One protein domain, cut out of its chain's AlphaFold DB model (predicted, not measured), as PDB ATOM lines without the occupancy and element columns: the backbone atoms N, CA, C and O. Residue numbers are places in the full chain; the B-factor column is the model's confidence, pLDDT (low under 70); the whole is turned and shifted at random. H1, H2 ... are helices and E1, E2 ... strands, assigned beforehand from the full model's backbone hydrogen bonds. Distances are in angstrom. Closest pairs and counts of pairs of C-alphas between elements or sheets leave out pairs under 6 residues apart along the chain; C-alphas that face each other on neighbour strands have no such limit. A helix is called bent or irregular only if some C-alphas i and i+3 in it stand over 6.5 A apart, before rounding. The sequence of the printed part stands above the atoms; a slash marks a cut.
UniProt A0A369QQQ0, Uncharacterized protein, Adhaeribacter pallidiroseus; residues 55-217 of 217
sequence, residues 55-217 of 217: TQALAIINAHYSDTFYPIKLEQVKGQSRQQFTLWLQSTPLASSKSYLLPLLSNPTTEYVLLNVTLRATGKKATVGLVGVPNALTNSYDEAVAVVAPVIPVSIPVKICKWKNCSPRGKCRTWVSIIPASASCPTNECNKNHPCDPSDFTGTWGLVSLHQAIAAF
ATOM      1  N   THR A  55      88.080 187.269 205.270       92.00
ATOM      2  CA  THR A  55      88.075 185.812 205.064       92.00
ATOM      3  C   THR A  55      87.853 185.445 203.598       92.00
ATOM      4  O   THR A  55      88.595 184.622 203.069       92.00
ATOM      5  N   GLN A  56      86.882 186.066 202.919       90.31
ATOM      6  CA  GLN A  56      86.665 185.850 201.481       90.31
ATOM      7  C   GLN A  56      87.870 186.332 200.665       90.31
ATOM      8  O   GLN A  56      88.349 185.618 199.787       90.31
ATOM      9  N   ALA A  57      88.417 187.496 201.014       91.62
ATOM     10  CA  ALA A  57      89.614 188.050 200.398       91.62
ATOM     11  C   ALA A  57      90.829 187.114 200.526       91.62
ATOM     12  O   ALA A  57      91.496 186.809 199.537       91.62
ATOM     13  N   LEU A  58      91.082 186.581 201.728       92.50
ATOM     14  CA  LEU A  58      92.133 185.589 201.963       92.50
ATOM     15  C   LEU A  58      91.935 184.339 201.109       92.50
ATOM     16  O   LEU A  58      92.900 183.750 200.620       92.50
ATOM     17  N   ALA A  59      90.690 183.899 200.972       89.50
ATOM     18  CA  ALA A  59      90.369 182.704 200.230       89.50
ATOM     19  C   ALA A  59      90.679 182.905 198.732       89.50
ATOM     20  O   ALA A  59      91.275 182.024 198.112       89.50
ATOM     21  N   ILE A  60      90.390 184.091 198.178       88.19
ATOM     22  CA  ILE A  60      90.764 184.478 196.805       88.19
ATOM     23  C   ILE A  60      92.290 184.518 196.657       88.19
ATOM     24  O   ILE A  60      92.838 183.881 195.760       88.19
ATOM     25  N   ILE A  61      93.008 185.173 197.577       90.75
ATOM     26  CA  ILE A  61      94.482 185.182 197.573       90.75
ATOM     27  C   ILE A  61      95.030 183.741 197.588       90.75
ATOM     28  O   ILE A  61      95.927 183.408 196.814       90.75
ATOM     29  N   ASN A  62      94.464 182.849 198.403       89.56
ATOM     30  CA  ASN A  62      94.839 181.434 198.412       89.56
ATOM     31  C   ASN A  62      94.550 180.740 197.073       89.56
ATOM     32  O   ASN A  62      95.395 179.988 196.589       89.56
ATOM     33  N   ALA A  63      93.416 181.005 196.427       84.62
ATOM     34  CA  ALA A  63      93.120 180.440 195.110       84.62
ATOM     35  C   ALA A  63      94.168 180.841 194.050       84.62
ATOM     36  O   ALA A  63      94.516 180.033 193.187       84.62
ATOM     37  N   HIS A  64      94.726 182.052 194.150       85.62
ATOM     38  CA  HIS A  64      95.736 182.555 193.213       85.62
ATOM     39  C   HIS A  64      97.181 182.161 193.536       85.62
ATOM     40  O   HIS A  64      98.013 182.173 192.627       85.62
ATOM     41  N   TYR A  65      97.510 181.859 194.794       88.88
ATOM     42  CA  TYR A  65      98.907 181.694 195.216       88.88
ATOM     43  C   TYR A  65      99.197 180.424 196.029       88.88
ATOM     44  O   TYR A  65     100.343 180.216 196.432       88.88
ATOM     45  N   SER A  66      98.206 179.567 196.294       86.25
ATOM     46  CA  SER A  66      98.374 178.373 197.143       86.25
ATOM     47  C   SER A  66      99.316 177.315 196.578       86.25
ATOM     48  O   SER A  66      99.784 176.481 197.348       86.25
ATOM     49  N   ASP A  67      99.620 177.341 195.283       85.44
ATOM     50  CA  ASP A  67     100.622 176.510 194.604       85.44
ATOM     51  C   ASP A  67     102.055 177.039 194.775       85.44
ATOM     52  O   ASP A  67     103.027 176.304 194.602       85.44
ATOM     53  N   THR A  68     102.196 178.302 195.175       89.06
ATOM     54  CA  THR A  68     103.481 178.996 195.244       89.06
ATOM     55  C   THR A  68     103.879 179.317 196.681       89.06
ATOM     56  O   THR A  68     105.042 179.152 197.061       89.06
ATOM     57  N   PHE A  69     102.922 179.737 197.506       92.25
ATOM     58  CA  PHE A  69     103.140 180.149 198.889       92.25
ATOM     59  C   PHE A  69     102.440 179.203 199.861       92.25
ATOM     60  O   PHE A  69     101.342 178.703 199.607       92.25
ATOM     61  N   TYR A  70     103.078 178.960 201.003       88.94
ATOM     62  CA  TYR A  70     102.523 178.129 202.060       88.94
ATOM     63  C   TYR A  70     103.043 178.503 203.457       88.94
ATOM     64  O   TYR A  70     104.235 178.760 203.619       88.94
ATOM     65  N   PRO A  71     102.198 178.450 204.499       87.56
ATOM     66  CA  PRO A  71     100.751 178.672 204.437       87.56
ATOM     67  C   PRO A  71     100.453 180.156 204.135       87.56
ATOM     68  O   PRO A  71     101.306 181.004 204.395       87.56
ATOM     69  N   ILE A  72      99.259 180.474 203.618       90.31
ATOM     70  CA  ILE A  72      98.730 181.850 203.588       90.31
ATOM     71  C   ILE A  72      97.517 181.902 204.519       90.31
ATOM     72  O   ILE A  72      96.426 181.442 204.173       90.31
ATOM     73  N   LYS A  73      97.723 182.428 205.723       92.44
ATOM     74  CA  LYS A  73      96.704 182.580 206.763       92.44
ATOM     75  C   LYS A  73      96.388 184.049 207.005       92.44
ATOM     76  O   LYS A  73      97.200 184.918 206.693       92.44
ATOM     77  N   LEU A  74      95.225 184.315 207.591       91.12
ATOM     78  CA  LEU A  74      94.697 185.668 207.754       91.12
ATOM     79  C   LEU A  74      95.651 186.575 208.538       91.12
ATOM     80  O   LEU A  74      95.928 187.693 208.123       91.12
ATOM     81  N   GLU A  75      96.216 186.061 209.626       92.06
ATOM     82  CA  GLU A  75      97.145 186.761 210.514       92.06
ATOM     83  C   GLU A  75      98.471 187.157 209.843       92.06
ATOM     84  O   GLU A  75      99.212 188.002 210.353       92.06
ATOM     85  N   GLN A  76      98.784 186.550 208.695       90.81
ATOM     86  CA  GLN A  76      99.988 186.853 207.927       90.81
ATOM     87  C   GLN A  76      99.762 187.997 206.938       90.81
ATOM     88  O   GLN A  76     100.750 188.576 206.499       90.81
ATOM     89  N   VAL A  77      98.513 188.324 206.592       92.94
ATOM     90  CA  VAL A  77      98.164 189.309 205.563       92.94
ATOM     91  C   VAL A  77      97.980 190.680 206.208       92.94
ATOM     92  O   VAL A  77      97.019 190.915 206.939       92.94
ATOM     93  N   LYS A  78      98.921 191.593 205.959       94.81
ATOM     94  CA  LYS A  78      98.928 192.930 206.563       94.81
ATOM     95  C   LYS A  78      98.805 194.008 205.494       94.81
ATOM     96  O   LYS A  78      99.768 194.213 204.752       94.81
ATOM     97  N   GLY A  79      97.682 194.725 205.473       95.25
ATOM     98  CA  GLY A  79      97.533 195.958 204.695       95.25
ATOM     99  C   GLY A  79      98.636 196.962 205.038       95.25
ATOM    100  O   GLY A  79      99.078 197.037 206.189       95.25
ATOM    101  N   GLN A  80      99.146 197.666 204.034       96.88
ATOM    102  CA  GLN A  80     100.225 198.642 204.163       96.88
ATOM    103  C   GLN A  80      99.844 199.949 203.486       96.88
ATOM    104  O   GLN A  80      99.288 199.961 202.391       96.88
ATOM    105  N   SER A  81     100.279 201.066 204.065       96.69
ATOM    106  CA  SER A  81     100.316 202.310 203.304       96.69
ATOM    107  C   SER A  81     101.370 202.231 202.196       96.69
ATOM    108  O   SER A  81     102.388 201.537 202.316       96.69
ATOM    109  N   ARG A  82     101.199 203.039 201.142       96.44
ATOM    110  CA  ARG A  82     102.215 203.226 200.092       96.44
ATOM    111  C   ARG A  82     103.611 203.487 200.666       96.44
ATOM    112  O   ARG A  82     104.604 202.966 200.155       96.44
ATOM    113  N   GLN A  83     103.703 204.329 201.697       96.94
ATOM    114  CA  GLN A  83     104.983 204.694 202.302       96.94
ATOM    115  C   GLN A  83     105.627 203.487 202.988       96.94
ATOM    116  O   GLN A  83     106.805 203.225 202.756       96.94
ATOM    117  N   GLN A  84     104.856 202.722 203.766       97.56
ATOM    118  CA  GLN A  84     105.341 201.508 204.426       97.56
ATOM    119  C   GLN A  84     105.806 200.463 203.408       97.56
ATOM    120  O   GLN A  84     106.906 199.927 203.541       97.56
ATOM    121  N   PHE A  85     105.028 200.238 202.347       97.81
ATOM    122  CA  PHE A  85     105.411 199.326 201.272       97.81
ATOM    123  C   PHE A  85     106.691 199.781 200.557       97.81
ATOM    124  O   PHE A  85     107.585 198.977 200.297       97.81
ATOM    125  N   THR A  86     106.813 201.080 200.270       97.00
ATOM    126  CA  THR A  86     108.002 201.638 199.607       97.00
ATOM    127  C   THR A  86     109.249 201.494 200.477       97.00
ATOM    128  O   THR A  86     110.299 201.109 199.964       97.00
ATOM    129  N   LEU A  87     109.139 201.766 201.782       97.19
ATOM    130  CA  LEU A  87     110.235 201.590 202.738       97.19
ATOM    131  C   LEU A  87     110.648 200.122 202.846       97.19
ATOM    132  O   LEU A  87     111.839 199.816 202.798       97.19
ATOM    133  N   TRP A  88     109.676 199.209 202.919       96.88
ATOM    134  CA  TRP A  88     109.951 197.776 202.869       96.88
ATOM    135  C   TRP A  88     110.704 197.410 201.587       96.88
ATOM    136  O   TRP A  88     111.788 196.840 201.676       96.88
ATOM    137  N   LEU A  89     110.209 197.806 200.409       96.44
ATOM    138  CA  LEU A  89     110.852 197.510 199.126       96.44
ATOM    139  C   LEU A  89     112.307 197.999 199.089       96.44
ATOM    140  O   LEU A  89     113.197 197.255 198.676       96.44
ATOM    141  N   GLN A  90     112.549 199.226 199.560       95.44
ATOM    142  CA  GLN A  90     113.877 199.841 199.645       95.44
ATOM    143  C   GLN A  90     114.823 199.114 200.609       95.44
ATOM    144  O   GLN A  90     116.028 199.114 200.379       95.44
ATOM    145  N   SER A  91     114.292 198.481 201.658       93.38
ATOM    146  CA  SER A  91     115.077 197.682 202.608       93.38
ATOM    147  C   SER A  91     115.499 196.312 202.061       93.38
ATOM    148  O   SER A  91     116.301 195.616 202.681       93.38
ATOM    149  N   THR A  92     114.963 195.905 200.907       92.19
ATOM    150  CA  THR A  92     115.255 194.606 200.301       92.19
ATOM    151  C   THR A  92     116.244 194.730 199.136       92.19
ATOM    152  O   THR A  92     116.355 195.790 198.515       92.19
ATOM    153  N   PRO A  93     116.874 193.621 198.713       90.56
ATOM    154  CA  PRO A  93     117.626 193.569 197.456       90.56
ATOM    155  C   PRO A  93     116.802 193.894 196.192       90.56
ATOM    156  O   PRO A  93     117.365 194.014 195.108       90.56
ATOM    157  N   LEU A  94     115.474 194.047 196.303       92.81
ATOM    158  CA  LEU A  94     114.587 194.463 195.215       92.81
ATOM    159  C   LEU A  94     114.464 195.984 195.076       92.81
ATOM    160  O   LEU A  94     113.684 196.435 194.238       92.81
ATOM    161  N   ALA A  95     115.201 196.792 195.844       93.31
ATOM    162  CA  ALA A  95     115.075 198.251 195.844       93.31
ATOM    163  C   ALA A  95     115.126 198.882 194.435       93.31
ATOM    164  O   ALA A  95     114.350 199.790 194.130       93.31
ATOM    165  N   SER A  96     115.973 198.369 193.536       91.81
ATOM    166  CA  SER A  96     116.083 198.873 192.158       91.81
ATOM    167  C   SER A  96     114.864 198.557 191.279       91.81
ATOM    168  O   SER A  96     114.663 199.207 190.255       91.81
ATOM    169  N   SER A  97     113.987 197.632 191.690       92.25
ATOM    170  CA  SER A  97     112.700 197.395 191.023       92.25
ATOM    171  C   SER A  97     111.693 198.534 191.224       92.25
ATOM    172  O   SER A  97     110.706 198.598 190.491       92.25
ATOM    173  N   LYS A  98     111.963 199.479 192.138       92.50
ATOM    174  CA  LYS A  98     111.124 200.662 192.375       92.50
ATOM    175  C   LYS A  98     110.837 201.451 191.096       92.50
ATOM    176  O   LYS A  98     109.715 201.908 190.924       92.50
ATOM    177  N   SER A  99     111.807 201.583 190.188       91.31
ATOM    178  CA  SER A  99     111.617 202.288 188.909       91.31
ATOM    179  C   SER A  99     110.544 201.633 188.037       91.31
ATOM    180  O   SER A  99     109.741 202.316 187.414       91.31
ATOM    181  N   TYR A 100     110.483 200.303 188.048       90.44
ATOM    182  CA  TYR A 100     109.470 199.539 187.332       90.44
ATOM    183  C   TYR A 100     108.104 199.588 188.003       90.44
ATOM    184  O   TYR A 100     107.092 199.543 187.317       90.44
ATOM    185  N   LEU A 101     108.063 199.681 189.329       93.44
ATOM    186  CA  LEU A 101     106.816 199.789 190.082       93.44
ATOM    187  C   LEU A 101     106.321 201.236 190.193       93.44
ATOM    188  O   LEU A 101     105.258 201.462 190.759       93.44
ATOM    189  N   LEU A 102     107.056 202.217 189.659       94.19
ATOM    190  CA  LEU A 102     106.755 203.636 189.831       94.19
ATOM    191  C   LEU A 102     105.322 204.022 189.413       94.19
ATOM    192  O   LEU A 102     104.694 204.738 190.188       94.19
ATOM    193  N   PRO A 103     104.755 203.545 188.285       94.38
ATOM    194  CA  PRO A 103     103.357 203.824 187.949       94.38
ATOM    195  C   PRO A 103     102.363 203.366 189.027       94.38
ATOM    196  O   PRO A 103     101.428 204.094 189.344       94.38
ATOM    197  N   LEU A 104     102.597 202.197 189.635       94.56
ATOM    198  CA  LEU A 104     101.773 201.670 190.727       94.56
ATOM    199  C   LEU A 104     101.977 202.478 192.009       94.56
ATOM    200  O   LEU A 104     101.005 202.906 192.626       94.56
ATOM    201  N   LEU A 105     103.236 202.753 192.364       95.25
ATOM    202  CA  LEU A 105     103.604 203.525 193.554       95.25
ATOM    203  C   LEU A 105     103.092 204.969 193.496       95.25
ATOM    204  O   LEU A 105     102.775 205.554 194.526       95.25
ATOM    205  N   SER A 106     102.990 205.564 192.315       94.06
ATOM    206  CA  SER A 106     102.490 206.931 192.156       94.06
ATOM    207  C   SER A 106     100.964 207.016 192.131       94.06
ATOM    208  O   SER A 106     100.425 208.102 192.331       94.06
ATOM    209  N   ASN A 107     100.264 205.900 191.914       94.31
ATOM    210  CA  ASN A 107      98.811 205.887 191.836       94.31
ATOM    211  C   ASN A 107      98.183 205.788 193.248       94.31
ATOM    212  O   ASN A 107      98.527 204.878 194.006       94.31
ATOM    213  N   PRO A 108      97.283 206.720 193.627       91.00
ATOM    214  CA  PRO A 108      96.688 206.763 194.961       91.00
ATOM    215  C   PRO A 108      95.681 205.640 195.243       91.00
ATOM    216  O   PRO A 108      95.368 205.431 196.408       91.00
ATOM    217  N   THR A 109      95.177 204.938 194.224       91.38
ATOM    218  CA  THR A 109      94.219 203.828 194.383       91.38
ATOM    219  C   THR A 109      94.885 202.454 194.361       91.38
ATOM    220  O   THR A 109      94.207 201.428 194.360       91.38
ATOM    221  N   THR A 110      96.217 202.412 194.300       94.31
ATOM    222  CA  THR A 110      96.966 201.162 194.412       94.31
ATOM    223  C   THR A 110      96.975 200.702 195.862       94.31
ATOM    224  O   THR A 110      97.392 201.448 196.748       94.31
ATOM    225  N   GLU A 111      96.609 199.442 196.071       95.38
ATOM    226  CA  GLU A 111      96.557 198.820 197.392       95.38
ATOM    227  C   GLU A 111      97.737 197.877 197.612       95.38
ATOM    228  O   GLU A 111      98.223 197.230 196.676       95.38
ATOM    229  N   TYR A 112      98.206 197.794 198.858       96.94
ATOM    230  CA  TYR A 112      99.433 197.083 199.206       96.94
ATOM    231  C   TYR A 112      99.230 196.176 200.406       96.94
ATOM    232  O   TYR A 112      98.760 196.594 201.461       96.94
ATOM    233  N   VAL A 113      99.706 194.947 200.282       97.69
ATOM    234  CA  VAL A 113      99.702 193.964 201.359       97.69
ATOM    235  C   VAL A 113     101.089 193.357 201.489       97.69
ATOM    236  O   VAL A 113     101.730 193.036 200.489       97.69
ATOM    237  N   LEU A 114     101.540 193.142 202.724       97.31
ATOM    238  CA  LEU A 114     102.700 192.304 203.021       97.31
ATOM    239  C   LEU A 114     102.261 191.000 203.677       97.31
ATOM    240  O   LEU A 114     101.429 190.999 204.584       97.31
ATOM    241  N   LEU A 115     102.874 189.900 203.246       95.38
ATOM    242  CA  LEU A 115     102.701 188.578 203.837       95.38
ATOM    243  C   LEU A 115     104.028 187.860 204.045       95.38
ATOM    244  O   LEU A 115     104.908 187.874 203.190       95.38
ATOM    245  N   ASN A 116     104.158 187.201 205.195       94.56
ATOM    246  CA  ASN A 116     105.312 186.367 205.524       94.56
ATOM    247  C   ASN A 116     104.948 184.902 205.306       94.56
ATOM    248  O   ASN A 116     104.132 184.361 206.051       94.56
ATOM    249  N   VAL A 117     105.554 184.264 204.309       94.69
ATOM    250  CA  VAL A 117     105.198 182.916 203.838       94.69
ATOM    251  C   VAL A 117     106.433 182.051 203.620       94.69
ATOM    252  O   VAL A 117     107.566 182.522 203.694       94.69
ATOM    253  N   THR A 118     106.215 180.772 203.333       94.44
ATOM    254  CA  THR A 118     107.241 179.865 202.809       94.44
ATOM    255  C   THR A 118     106.997 179.646 201.322       94.44
ATOM    256  O   THR A 118     105.874 179.365 200.905       94.44
ATOM    257  N   LEU A 119     108.041 179.763 200.507       92.44
ATOM    258  CA  LEU A 119     107.981 179.439 199.085       92.44
ATOM    259  C   LEU A 119     107.956 177.922 198.918       92.44
ATOM    260  O   LEU A 119     108.904 177.250 199.321       92.44
ATOM    261  N   ARG A 120     106.920 177.370 198.283       91.69
ATOM    262  CA  ARG A 120     106.780 175.913 198.125       91.69
ATOM    263  C   ARG A 120     107.922 175.281 197.348       91.69
ATOM    264  O   ARG A 120     108.438 174.255 197.767       91.69
ATOM    265  N   ALA A 121     108.355 175.931 196.270       88.00
ATOM    266  CA  ALA A 121     109.416 175.421 195.406       88.00
ATOM    267  C   ALA A 121     110.764 175.236 196.126       88.00
ATOM    268  O   ALA A 121     111.606 174.481 195.657       88.00
ATOM    269  N   THR A 122     110.998 175.940 197.241       88.62
ATOM    270  CA  THR A 122     112.307 175.938 197.920       88.62
ATOM    271  C   THR A 122     112.247 175.638 199.414       88.62
ATOM    272  O   THR A 122     113.293 175.451 200.030       88.62
ATOM    273  N   GLY A 123     111.064 175.659 200.032       90.81
ATOM    274  CA  GLY A 123     110.904 175.586 201.485       90.81
ATOM    275  C   GLY A 123     111.455 176.801 202.248       90.81
ATOM    276  O   GLY A 123     111.497 176.780 203.475       90.81
ATOM    277  N   LYS A 124     111.890 177.867 201.561       90.94
ATOM    278  CA  LYS A 124     112.489 179.050 202.197       90.94
ATOM    279  C   LYS A 124     111.439 180.078 202.591       90.94
ATOM    280  O   LYS A 124     110.467 180.294 201.868       90.94
ATOM    281  N   LYS A 125     111.676 180.764 203.712       93.19
ATOM    282  CA  LYS A 125     110.865 181.914 204.131       93.19
ATOM    283  C   LYS A 125     111.051 183.086 203.165       93.19
ATOM    284  O   LYS A 125     112.156 183.333 202.679       93.19
ATOM    285  N   ALA A 126     109.971 183.814 202.931       94.25
ATOM    286  CA  ALA A 126     109.946 185.029 202.134       94.25
ATOM    287  C   ALA A 126     108.942 186.022 202.717       94.25
ATOM    288  O   ALA A 126     107.894 185.630 203.236       94.25
ATOM    289  N   THR A 127     109.248 187.307 202.570       95.50
ATOM    290  CA  THR A 127     108.228 188.351 202.649       95.50
ATOM    291  C   THR A 127     107.783 188.663 201.229       95.50
ATOM    292  O   THR A 127     108.610 188.893 200.344       95.50
ATOM    293  N   VAL A 128     106.476 188.634 200.997       96.75
ATOM    294  CA  VAL A 128     105.869 188.923 199.703       96.75
ATOM    295  C   VAL A 128     105.036 190.187 199.827       96.75
ATOM    296  O   VAL A 128     104.196 190.303 200.715       96.75
ATOM    297  N   GLY A 129     105.281 191.121 198.920       97.25
ATOM    298  CA  GLY A 129     104.432 192.269 198.677       97.25
ATOM    299  C   GLY A 129     103.429 191.961 197.582       97.25
ATOM    300  O   GLY A 129     103.832 191.685 196.456       97.25
ATOM    301  N   LEU A 130     102.139 192.013 197.893       96.88
ATOM    302  CA  LEU A 130     101.082 192.003 196.890       96.88
ATOM    303  C   LEU A 130     100.646 193.435 196.625       96.88
ATOM    304  O   LEU A 130     100.371 194.185 197.559       96.88
ATOM    305  N   VAL A 131     100.594 193.787 195.348       96.88
ATOM    306  CA  VAL A 131     100.148 195.093 194.876       96.88
ATOM    307  C   VAL A 131      98.891 194.879 194.048       96.88
ATOM    308  O   VAL A 131      98.954 194.222 193.006       96.88
ATOM    309  N   GLY A 132      97.762 195.404 194.517       93.69
ATOM    310  CA  GLY A 132      96.509 195.402 193.770       93.69
ATOM    311  C   GLY A 132      96.581 196.452 192.670       93.69
ATOM    312  O   GLY A 132      96.734 197.635 192.960       93.69
ATOM    313  N   VAL A 133      96.480 196.040 191.405       90.75
ATOM    314  CA  VAL A 133      96.653 196.943 190.257       90.75
ATOM    315  C   VAL A 133      95.323 197.603 189.908       90.75
ATOM    316  O   VAL A 133      94.388 196.885 189.561       90.75
ATOM    317  N   PRO A 134      95.201 198.939 189.987       88.88
ATOM    318  CA  PRO A 134      93.968 199.628 189.617       88.88
ATOM    319  C   PRO A 134      93.613 199.421 188.141       88.88
ATOM    320  O   PRO A 134      94.510 199.336 187.301       88.88
ATOM    321  N   ASN A 135      92.320 199.470 187.801       85.62
ATOM    322  CA  ASN A 135      91.824 199.322 186.421       85.62
ATOM    323  C   ASN A 135      92.521 200.256 185.413       85.62
ATOM    324  O   ASN A 135      92.756 199.883 184.271       85.62
ATOM    325  N   ALA A 136      92.923 201.460 185.834       86.00
ATOM    326  CA  ALA A 136      93.651 202.402 184.979       86.00
ATOM    327  C   ALA A 136      95.037 201.896 184.523       86.00
ATOM    328  O   ALA A 136      95.608 202.433 183.576       86.00
ATOM    329  N   LEU A 137      95.598 200.889 185.199       86.62
ATOM    330  CA  LEU A 137      96.944 200.362 184.969       86.62
ATOM    331  C   LEU A 137      96.950 198.909 184.464       86.62
ATOM    332  O   LEU A 137      98.029 198.363 184.223       86.62
ATOM    333  N   THR A 138      95.785 198.295 184.224       79.31
ATOM    334  CA  THR A 138      95.684 196.898 183.752       79.31
ATOM    335  C   THR A 138      96.170 196.688 182.313       79.31
ATOM    336  O   THR A 138      96.346 195.558 181.872       79.31
ATOM    337  N   ASN A 139      96.426 197.768 181.566       76.81
ATOM    338  CA  ASN A 139      97.086 197.701 180.256       76.81
ATOM    339  C   ASN A 139      98.613 197.531 180.373       76.81
ATOM    340  O   ASN A 139      99.264 197.100 179.424       76.81
ATOM    341  N   SER A 140      99.199 197.891 181.519       77.06
ATOM    342  CA  SER A 140     100.650 197.850 181.762       77.06
ATOM    343  C   SER A 140     101.060 196.747 182.736       77.06
ATOM    344  O   SER A 140     102.181 196.242 182.661       77.06
ATOM    345  N   TYR A 141     100.152 196.351 183.624       80.88
ATOM    346  CA  TYR A 141     100.330 195.272 184.589       80.88
ATOM    347  C   TYR A 141      99.129 194.340 184.535       80.88
ATOM    348  O   TYR A 141      98.056 194.729 184.088       80.88
ATOM    349  N   ASP A 142      99.295 193.114 185.015       84.25
ATOM    350  CA  ASP A 142      98.130 192.271 185.271       84.25
ATOM    351  C   ASP A 142      97.420 192.709 186.571       84.25
ATOM    352  O   ASP A 142      97.936 193.559 187.287       84.25
ATOM    353  N   GLU A 143      96.264 192.129 186.915       81.75
ATOM    354  CA  GLU A 143      95.424 192.576 188.055       81.75
ATOM    355  C   GLU A 143      96.140 192.645 189.417       81.75
ATOM    356  O   GLU A 143      95.692 193.342 190.330       81.75
ATOM    357  N   ALA A 144      97.259 191.934 189.562       90.69
ATOM    358  CA  ALA A 144      98.137 192.057 190.711       90.69
ATOM    359  C   ALA A 144      99.612 191.895 190.330       90.69
ATOM    360  O   ALA A 144      99.969 191.146 189.410       90.69
ATOM    361  N   VAL A 145     100.476 192.538 191.121       93.81
ATOM    362  CA  VAL A 145     101.922 192.297 191.123       93.81
ATOM    363  C   VAL A 145     102.328 191.606 192.421       93.81
ATOM    364  O   VAL A 145     102.032 192.097 193.507       93.81
ATOM    365  N   ALA A 146     103.044 190.487 192.314       95.31
ATOM    366  CA  ALA A 146     103.698 189.825 193.436       95.31
ATOM    367  C   ALA A 146     105.193 190.172 193.456       95.31
ATOM    368  O   ALA A 146     105.949 189.807 192.555       95.31
ATOM    369  N   VAL A 147     105.624 190.864 194.505       96.88
ATOM    370  CA  VAL A 147     107.015 191.231 194.771       96.88
ATOM    371  C   VAL A 147     107.562 190.288 195.839       96.88
ATOM    372  O   VAL A 147     107.185 190.377 197.002       96.88
ATOM    373  N   VAL A 148     108.426 189.354 195.460       95.69
ATOM    374  CA  VAL A 148     108.865 188.250 196.322       95.69
ATOM    375  C   VAL A 148     110.293 188.490 196.792       95.69
ATOM    376  O   VAL A 148     111.237 188.396 196.007       95.69
ATOM    377  N   ALA A 149     110.457 188.758 198.087       93.06
ATOM    378  CA  ALA A 149     111.752 188.902 198.743       93.06
ATOM    379  C   ALA A 149     112.059 187.644 199.586       93.06
ATOM    380  O   ALA A 149     111.752 187.608 200.784       93.06
ATOM    381  N   PRO A 150     112.624 186.576 198.988       90.19
ATOM    382  CA  PRO A 150     113.100 185.423 199.739       90.19
ATOM    383  C   PRO A 150     114.279 185.795 200.634       90.19
ATOM    384  O   PRO A 150     115.100 186.648 200.296       90.19
ATOM    385  N   VAL A 151     114.415 185.082 201.748       85.06
ATOM    386  CA  VAL A 151     115.625 185.145 202.570       85.06
ATOM    387  C   VAL A 151     116.742 184.391 201.837       85.06
ATOM    388  O   VAL A 151     116.721 183.160 201.746       85.06
ATOM    389  N   ILE A 152     117.705 185.131 201.281       75.75
ATOM    390  CA  ILE A 152     118.870 184.583 200.570       75.75
ATOM    391  C   ILE A 152     120.139 184.866 201.391       75.75
ATOM    392  O   ILE A 152     120.291 185.981 201.891       75.75
ATOM    393  N   PRO A 153     121.058 183.890 201.537       79.88
ATOM    394  CA  PRO A 153     122.371 184.133 202.126       79.88
ATOM    395  C   PRO A 153     123.128 185.249 201.396       79.88
ATOM    396  O   PRO A 153     123.185 185.260 200.169       79.88
ATOM    397  N   VAL A 154     123.765 186.141 202.156       76.00
ATOM    398  CA  VAL A 154     124.487 187.321 201.636       76.00
ATOM    399  C   VAL A 154     125.629 186.993 200.665       76.00
ATOM    400  O   VAL A 154     126.060 187.858 199.914       76.00
ATOM    401  N   SER A 155     126.116 185.751 200.661       83.06
ATOM    402  CA  SER A 155     127.219 185.288 199.814       83.06
ATOM    403  C   SER A 155     126.808 184.874 198.400       83.06
ATOM    404  O   SER A 155     127.680 184.595 197.581       83.06
ATOM    405  N   ILE A 156     125.509 184.798 198.095       85.25
ATOM    406  CA  ILE A 156     125.028 184.368 196.778       85.25
ATOM    407  C   ILE A 156     124.772 185.610 195.916       85.25
ATOM    408  O   ILE A 156     123.879 186.390 196.250       85.25
ATOM    409  N   PRO A 157     125.478 185.793 194.785       89.81
ATOM    410  CA  PRO A 157     125.133 186.833 193.826       89.81
ATOM    411  C   PRO A 157     123.710 186.620 193.302       89.81
ATOM    412  O   PRO A 157     123.343 185.515 192.892       89.81
ATOM    413  N   VAL A 158     122.908 187.681 193.288       90.44
ATOM    414  CA  VAL A 158     121.510 187.648 192.840       90.44
ATOM    415  C   VAL A 158     121.268 188.647 191.720       90.44
ATOM    416  O   VAL A 158     121.996 189.624 191.562       90.44
ATOM    417  N   LYS A 159     120.202 188.416 190.960       92.50
ATOM    418  CA  LYS A 159     119.642 189.368 190.002       92.50
ATOM    419  C   LYS A 159     118.135 189.473 190.185       92.50
ATOM    420  O   LYS A 159     117.504 188.558 190.715       92.50
ATOM    421  N   ILE A 160     117.562 190.580 189.726       94.19
ATOM    422  CA  ILE A 160     116.112 190.779 189.724       94.19
ATOM    423  C   ILE A 160     115.547 190.225 188.422       94.19
ATOM    424  O   ILE A 160     115.958 190.630 187.337       94.19
ATOM    425  N   CYS A 161     114.570 189.338 188.543       93.75
ATOM    426  CA  CYS A 161     113.795 188.819 187.431       93.75
ATOM    427  C   CYS A 161     112.365 189.341 187.503       93.75
ATOM    428  O   CYS A 161     111.790 189.487 188.586       93.75
ATOM    429  N   LYS A 162     111.799 189.598 186.325       91.69
ATOM    430  CA  LYS A 162     110.403 189.982 186.138       91.69
ATOM    431  C   LYS A 162     109.796 189.066 185.096       91.69
ATOM    432  O   LYS A 162     110.411 188.858 184.053       91.69
ATOM    433  N   TRP A 163     108.627 188.524 185.383       90.31
ATOM    434  CA  TRP A 163     107.920 187.638 184.466       90.31
ATOM    435  C   TRP A 163     106.434 187.645 184.784       90.31
ATOM    436  O   TRP A 163     106.004 188.193 185.800       90.31
ATOM    437  N   LYS A 164     105.644 187.026 183.917       86.94
ATOM    438  CA  LYS A 164     104.231 186.783 184.161       86.94
ATOM    439  C   LYS A 164     103.965 185.293 184.338       86.94
ATOM    440  O   LYS A 164     104.464 184.480 183.561       86.94
ATOM    441  N   ASN A 165     103.164 184.951 185.339       82.81
ATOM    442  CA  ASN A 165     102.713 183.587 185.599       82.81
ATOM    443  C   ASN A 165     101.193 183.591 185.808       82.81
ATOM    444  O   ASN A 165     100.667 184.449 186.522       82.81
ATOM    445  N   CYS A 166     100.487 182.656 185.180       73.94
ATOM    446  CA  CYS A 166      99.039 182.534 185.289       73.94
ATOM    447  C   CYS A 166      98.714 181.352 186.182       73.94
ATOM    448  O   CYS A 166      99.305 180.283 186.060       73.94
ATOM    449  N   SER A 167      97.766 181.565 187.093       64.25
ATOM    450  CA  SER A 167      97.278 180.441 187.888       64.25
ATOM    451  C   SER A 167      96.473 179.556 186.940       64.25
ATOM    452  O   SER A 167      95.772 180.106 186.089       64.25
ATOM    453  N   PRO A 168      96.477 178.228 187.121       58.84
ATOM    454  CA  PRO A 168      95.490 177.364 186.479       58.84
ATOM    455  C   PRO A 168      94.047 177.838 186.717       58.84
ATOM    456  O   PRO A 168      93.151 177.490 185.967       58.84
ATOM    457  N   ARG A 169      93.828 178.628 187.777       58.62
ATOM    458  CA  ARG A 169      92.526 179.092 188.259       58.62
ATOM    459  C   ARG A 169      92.365 180.607 188.194       58.62
ATOM    460  O   ARG A 169      91.693 181.172 189.046       58.62
ATOM    461  N   GLY A 170      93.049 181.311 187.294       61.25
ATOM    462  CA  GLY A 170      92.814 182.747 187.166       61.25
ATOM    463  C   GLY A 170      93.750 183.485 186.232       61.25
ATOM    464  O   GLY A 170      94.676 182.915 185.659       61.25
ATOM    465  N   LYS A 171      93.515 184.794 186.128       71.06
ATOM    466  CA  LYS A 171      94.295 185.684 185.271       71.06
ATOM    467  C   LYS A 171      95.783 185.653 185.607       71.06
ATOM    468  O   LYS A 171      96.220 185.310 186.717       71.06
ATOM    469  N   CYS A 172      96.560 186.022 184.602       79.12
ATOM    470  CA  CYS A 172      97.992 186.190 184.723       79.12
ATOM    471  C   CYS A 172      98.329 187.215 185.801       79.12
ATOM    472  O   CYS A 172      97.540 188.102 186.108       79.12
ATOM    473  N   ARG A 173      99.475 187.029 186.443       86.25
ATOM    474  CA  ARG A 173      99.985 187.908 187.491       86.25
ATOM    475  C   ARG A 173     101.404 188.272 187.138       86.25
ATOM    476  O   ARG A 173     102.172 187.425 186.678       86.25
ATOM    477  N   THR A 174     101.751 189.518 187.398       89.94
ATOM    478  CA  THR A 174     103.114 189.989 187.224       89.94
ATOM    479  C   THR A 174     103.922 189.623 188.467       89.94
ATOM    480  O   THR A 174     103.462 189.787 189.595       89.94
ATOM    481  N   TRP A 175     105.139 189.136 188.268       92.62
ATOM    482  CA  TRP A 175     106.061 188.750 189.327       92.62
ATOM    483  C   TRP A 175     107.334 189.572 189.248       92.62
ATOM    484  O   TRP A 175     107.858 189.841 188.166       92.62
ATOM    485  N   VAL A 176     107.852 189.931 190.417       94.81
ATOM    486  CA  VAL A 176     109.159 190.553 190.599       94.81
ATOM    487  C   VAL A 176     109.852 189.807 191.733       94.81
ATOM    488  O   VAL A 176     109.355 189.797 192.853       94.81
ATOM    489  N   SER A 177     110.989 189.170 191.471       94.50
ATOM    490  CA  SER A 177     111.723 188.412 192.492       94.50
ATOM    491  C   SER A 177     113.222 188.526 192.293       94.50
ATOM    492  O   SER A 177     113.699 188.714 191.173       94.50
ATOM    493  N   ILE A 178     113.971 188.343 193.377       91.69
ATOM    494  CA  ILE A 178     115.396 188.028 193.291       91.69
ATOM    495  C   ILE A 178     115.576 186.538 193.020       91.69
ATOM    496  O   ILE A 178     114.874 185.699 193.586       91.69
ATOM    497  N   ILE A 179     116.513 186.228 192.134       90.00
ATOM    498  CA  ILE A 179     116.888 184.880 191.706       90.00
ATOM    499  C   ILE A 179     118.426 184.815 191.732       90.00
ATOM    500  O   ILE A 179     119.068 185.842 191.483       90.00
ATOM    501  N   PRO A 180     119.052 183.659 192.031       90.00
ATOM    502  CA  PRO A 180     120.500 183.511 191.897       90.00
ATOM    503  C   PRO A 180     120.983 183.975 190.518       90.00
ATOM    504  O   PRO A 180     120.361 183.662 189.503       90.00
ATOM    505  N   ALA A 181     122.093 184.713 190.462       91.50
ATOM    506  CA  ALA A 181     122.584 185.305 189.217       91.50
ATOM    507  C   ALA A 181     122.860 184.248 188.127       91.50
ATOM    508  O   ALA A 181     122.631 184.515 186.943       91.50
ATOM    509  N   SER A 182     123.267 183.043 188.543       90.31
ATOM    510  CA  SER A 182     123.532 181.876 187.694       90.31
ATOM    511  C   SER A 182     122.283 181.209 187.112       90.31
ATOM    512  O   SER A 182     122.386 180.517 186.106       90.31
ATOM    513  N   ALA A 183     121.106 181.399 187.713       90.56
ATOM    514  CA  ALA A 183     119.867 180.801 187.228       90.56
ATOM    515  C   ALA A 183     119.207 181.694 186.170       90.56
ATOM    516  O   ALA A 183     119.267 182.923 186.242       90.56
ATOM    517  N   SER A 184     118.555 181.098 185.176       92.94
ATOM    518  CA  SER A 184     117.767 181.852 184.195       92.94
ATOM    519  C   SER A 184     116.534 182.477 184.849       92.94
ATOM    520  O   SER A 184     115.930 181.883 185.743       92.94
ATOM    521  N   CYS A 185     116.149 183.675 184.399       91.50
ATOM    522  CA  CYS A 185     114.863 184.230 184.809       91.50
ATOM    523  C   CYS A 185     113.726 183.336 184.291       91.50
ATOM    524  O   CYS A 185     113.831 182.844 183.163       91.50
ATOM    525  N   PRO A 186     112.648 183.138 185.074       90.31
ATOM    526  CA  PRO A 186     111.482 182.411 184.592       90.31
ATOM    527  C   PRO A 186     110.922 183.046 183.315       90.31
ATOM    528  O   PRO A 186     110.918 184.270 183.166       90.31
ATOM    529  N   THR A 187     110.462 182.212 182.385       86.81
ATOM    530  CA  THR A 187     109.797 182.689 181.167       86.81
ATOM    531  C   THR A 187     108.367 183.128 181.459       86.81
ATOM    532  O   THR A 187     107.761 182.660 182.417       86.81
ATOM    533  N   ASN A 188     107.794 183.976 180.604       82.94
ATOM    534  CA  ASN A 188     106.372 184.306 180.690       82.94
ATOM    535  C   ASN A 188     105.517 183.075 180.352       82.94
ATOM    536  O   ASN A 188     105.658 182.497 179.275       82.94
ATOM    537  N   GLU A 189     104.611 182.700 181.253       74.25
ATOM    538  CA  GLU A 189     103.767 181.501 181.117       74.25
ATOM    539  C   GLU A 189     102.345 181.813 180.626       74.25
ATOM    540  O   GLU A 189     101.537 180.908 180.436       74.25
ATOM    541  N   CYS A 190     102.052 183.082 180.319       70.62
ATOM    542  CA  CYS A 190     100.736 183.523 179.837       70.62
ATOM    543  C   CYS A 190     100.272 182.921 178.525       70.62
ATOM    544  O   CYS A 190      99.078 182.897 178.267       70.62
ATOM    545  N   ASN A 191     101.206 182.426 177.724       59.00
ATOM    546  CA  ASN A 191     100.893 181.827 176.436       59.00
ATOM    547  C   ASN A 191     100.796 180.292 176.520       59.00
ATOM    548  O   ASN A 191     100.507 179.659 175.511       59.00
ATOM    549  N   LYS A 192     101.108 179.686 177.680       55.50
ATOM    550  CA  LYS A 192     101.179 178.224 177.870       55.50
ATOM    551  C   LYS A 192      99.975 177.653 178.611       55.50
ATOM    552  O   LYS A 192      99.555 176.544 178.310       55.50
ATOM    553  N   ASN A 193      99.419 178.412 179.550       48.06
ATOM    554  CA  ASN A 193      98.141 178.079 180.159       48.06
ATOM    555  C   ASN A 193      97.060 178.667 179.248       48.06
ATOM    556  O   ASN A 193      97.137 179.850 178.917       48.06
ATOM    557  N   HIS A 194      96.129 177.830 178.779       43.50
ATOM    558  CA  HIS A 194      94.968 178.212 177.963       43.50
ATOM    559  C   HIS A 194      94.376 179.561 178.408       43.50
ATOM    560  O   HIS A 194      94.451 179.864 179.603       43.50
ATOM    561  N   PRO A 195      93.815 180.378 177.486       44.91
ATOM    562  CA  PRO A 195      93.258 181.686 177.827       44.91
ATOM    563  C   PRO A 195      92.365 181.509 179.042       44.91
ATOM    564  O   PRO A 195      91.391 180.777 178.941       44.91
ATOM    565  N   CYS A 196      92.798 182.088 180.168       47.53
ATOM    566  CA  CYS A 196      92.200 181.989 181.495       47.53
ATOM    567  C   CYS A 196      90.690 181.798 181.363       47.53
ATOM    568  O   CYS A 196      90.017 182.794 181.121       47.53
ATOM    569  N   ASP A 197      90.186 180.561 181.408       43.34
ATOM    570  CA  ASP A 197      88.796 180.316 181.039       43.34
ATOM    571  C   ASP A 197      87.935 180.821 182.199       43.34
ATOM    572  O   ASP A 197      87.962 180.238 183.287       43.34
ATOM    573  N   PRO A 198      87.220 181.949 182.038       46.81
ATOM    574  CA  PRO A 198      86.407 182.476 183.119       46.81
ATOM    575  C   PRO A 198      85.232 181.538 183.443       46.81
ATOM    576  O   PRO A 198      84.608 181.711 184.488       46.81
ATOM    577  N   SER A 199      84.931 180.547 182.591       44.47
ATOM    578  CA  SER A 199      83.841 179.594 182.812       44.47
ATOM    579  C   SER A 199      84.121 178.562 183.912       44.47
ATOM    580  O   SER A 199      83.169 178.041 184.493       44.47
ATOM    581  N   ASP A 200      85.383 178.359 184.309       42.16
ATOM    582  CA  ASP A 200      85.729 177.529 185.475       42.16
ATOM    583  C   ASP A 200      85.409 178.219 186.818       42.16
ATOM    584  O   ASP A 200      85.439 177.590 187.879       42.16
ATOM    585  N   PHE A 201      85.032 179.505 186.804       48.47
ATOM    586  CA  PHE A 201      84.537 180.222 187.981       48.47
ATOM    587  C   PHE A 201      83.018 180.068 188.143       48.47
ATOM    588  O   PHE A 201      82.275 181.048 188.204       48.47
ATOM    589  N   THR A 202      82.526 178.837 188.260       40.50
ATOM    590  CA  THR A 202      81.139 178.608 188.691       40.50
ATOM    591  C   THR A 202      81.050 178.709 190.219       40.50
ATOM    592  O   THR A 202      81.323 177.773 190.964       40.50
ATOM    593  N   GLY A 203      80.710 179.905 190.709       47.75
ATOM    594  CA  GLY A 203      80.474 180.192 192.128       47.75
ATOM    595  C   GLY A 203      80.661 181.673 192.472       47.75
ATOM    596  O   GLY A 203      81.135 182.454 191.652       47.75
ATOM    597  N   THR A 204      80.355 182.065 193.714       46.72
ATOM    598  CA  THR A 204      80.465 183.434 194.286       46.72
ATOM    599  C   THR A 204      81.843 184.110 194.140       46.72
ATOM    600  O   THR A 204      82.012 185.269 194.502       46.72
ATOM    601  N   TRP A 205      82.824 183.384 193.613       50.03
ATOM    602  CA  TRP A 205      84.216 183.755 193.397       50.03
ATOM    603  C   TRP A 205      84.464 184.419 192.038       50.03
ATOM    604  O   TRP A 205      85.441 185.141 191.896       50.03
ATOM    605  N   GLY A 206      83.578 184.215 191.054       51.06
ATOM    606  CA  GLY A 206      83.716 184.779 189.704       51.06
ATOM    607  C   GLY A 206      83.455 186.286 189.596       51.06
ATOM    608  O   GLY A 206      83.655 186.858 188.530       51.06
ATOM    609  N   LEU A 207      83.013 186.936 190.679       58.34
ATOM    610  CA  LEU A 207      82.661 188.364 190.693       58.34
ATOM    611  C   LEU A 207      83.713 189.259 191.359       58.34
ATOM    612  O   LEU A 207      83.618 190.477 191.238       58.34
ATOM    613  N   VAL A 208      84.690 188.685 192.069       72.75
ATOM    614  CA  VAL A 208      85.644 189.456 192.875       72.75
ATOM    615  C   VAL A 208      87.052 189.273 192.329       72.75
ATOM    616  O   VAL A 208      87.596 188.169 192.335       72.75
ATOM    617  N   SER A 209      87.655 190.365 191.862       82.31
ATOM    618  CA  SER A 209      89.008 190.344 191.309       82.31
ATOM    619  C   SER A 209      90.070 190.204 192.402       82.31
ATOM    620  O   SER A 209      89.863 190.560 193.567       82.31
ATOM    621  N   LEU A 210      91.264 189.741 192.023       86.75
ATOM    622  CA  LEU A 210      92.395 189.686 192.953       86.75
ATOM    623  C   LEU A 210      92.783 191.084 193.466       86.75
ATOM    624  O   LEU A 210      93.189 191.220 194.617       86.75
ATOM    625  N   HIS A 211      92.605 192.126 192.646       88.75
ATOM    626  CA  HIS A 211      92.747 193.515 193.080       88.75
ATOM    627  C   HIS A 211      91.805 193.831 194.253       88.75
ATOM    628  O   HIS A 211      92.263 194.301 195.291       88.75
ATOM    629  N   GLN A 212      90.510 193.521 194.118       89.12
ATOM    630  CA  GLN A 212      89.515 193.758 195.171       89.12
ATOM    631  C   GLN A 212      89.813 192.938 196.433       89.12
ATOM    632  O   GLN A 212      89.627 193.424 197.545       89.12
ATOM    633  N   ALA A 213      90.330 191.716 196.276       91.06
ATOM    634  CA  ALA A 213      90.780 190.907 197.404       91.06
ATOM    635  C   ALA A 213      91.964 191.539 198.154       91.06
ATOM    636  O   ALA A 213      91.988 191.519 199.380       91.06
ATOM    637  N   ILE A 214      92.931 192.128 197.447       93.44
ATOM    638  CA  ILE A 214      94.048 192.844 198.082       93.44
ATOM    639  C   ILE A 214      93.542 194.110 198.789       93.44
ATOM    640  O   ILE A 214      93.953 194.368 199.916       93.44
ATOM    641  N   ALA A 215      92.613 194.842 198.169       92.38
ATOM    642  CA  ALA A 215      92.030 196.073 198.708       92.38
ATOM    643  C   ALA A 215      91.219 195.885 200.004       92.38
ATOM    644  O   ALA A 215      90.960 196.845 200.722       92.38
ATOM    645  N   ALA A 216      90.803 194.658 200.325       92.94
ATOM    646  CA  ALA A 216      90.010 194.374 201.520       92.94
ATOM    647  C   ALA A 216      90.823 194.343 202.838       92.94
ATOM    648  O   ALA A 216      90.236 194.121 203.904       92.94
ATOM    649  N   PHE A 217      92.154 194.501 202.793       91.75
ATOM    650  CA  PHE A 217      93.052 194.320 203.943       91.75
ATOM    651  C   PHE A 217      93.578 195.609 204.552       91.75
ATOM    652  O   PHE A 217      93.436 195.700 205.803       91.75
TER     653      PHE A 217
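Overview. This is residues 55 to 217 of the 217 residues of an uncharacterized protein of Adhaeribacter pallidiroseus (UniProt A0A369QQQ0). A strongly twisted sheet of six strands has the helical hairpin H2-H3 packed over one face and the short helix H4 over the other, with H1 beside H4 near the strands' ends. A long link, residues 181 to 209, runs from E6 back to H4. The 163 printed residues hold four named helices and six named strands, in the order H1 E1 H2 H3 E2 E3 E4 E5 E6 H4; the sheet, E1 E2 E3 E4 E6 E5, is mixed and the class is mixed, helices and strands. The whole is compact, with a radius of gyration of the C-alphas of 15.1 A and spans of 48 by 33 by 31 A.

Arrangement. The sheet runs E1, residues 77 to 80, E2, 111 to 119, E3, 125 to 132, E4, 144 to 150, E6, 172 to 180, and E5, 158 to 166. E2, E3 and E4 form a meander, each strand the antiparallel neighbour of the one before. N 78 and O 114 of E1 and E2 are 2.9 A apart, N 128 and O 115 of E3 and E2 2.8 A, N 129 and O 147 of E3 and E4 2.8 A, within hydrogen-bond range. E4 and E6 are parallel at 18 degrees, with N 146 and O 174 at 2.8 A; E6 and E5 are an antiparallel hairpin, with N 161 and O 177 at 2.8 A. H2, residues 82 to 91, and H3, residues 95 to 106, form a hairpin on the same face; they touch at a shallow tilt of 10 degrees, opposite ways, the closest C-alphas being Leu 89 and Ala 95, 5.4 A. H2 runs along the strands, at a height over the sheet of 9.3 A. H4, residues 210 to 215, is on the opposite face and runs across the strands, at 86 degrees to E3 on the local plane. It touches H1, residues 55 to 65, at a steep tilt of 44 degrees; the closest C-alphas are Ala 57 and Ala 213, 4.3 A. H1 stands at the sheet's level, with a height of 2.3 A. Each O i to N i+4 pair is within range in H1, H2 and H4; H3 is irregular, C-alphas 100 and 103 being 7.5 A apart, with 4 of 8 such pairs within range.

Along the chain. H1 begins at C-alpha 55, (88.075, 185.812, 205.064), and spans 15.2 A; H3 spans 15.7 A. E2 spans 22.6 A and bends by 66 degrees at residue 116; E5 spans 24.3 A and E6 23.8 A, with a bend of 53 degrees at residue 176. H4 ends at C-alpha 215, (92.030, 196.073, 198.708).

Size, cuts and confidence. The C-alphas farthest apart, Ser 155 and Thr 202, are 47.9 A apart. The printed part has no cut. The links H1 to E1, E3 to E4 and E6 to H4 are long. Mean pLDDT of the printed part is 85.1; residues 167 to 170 and 191 to 207 are under 70.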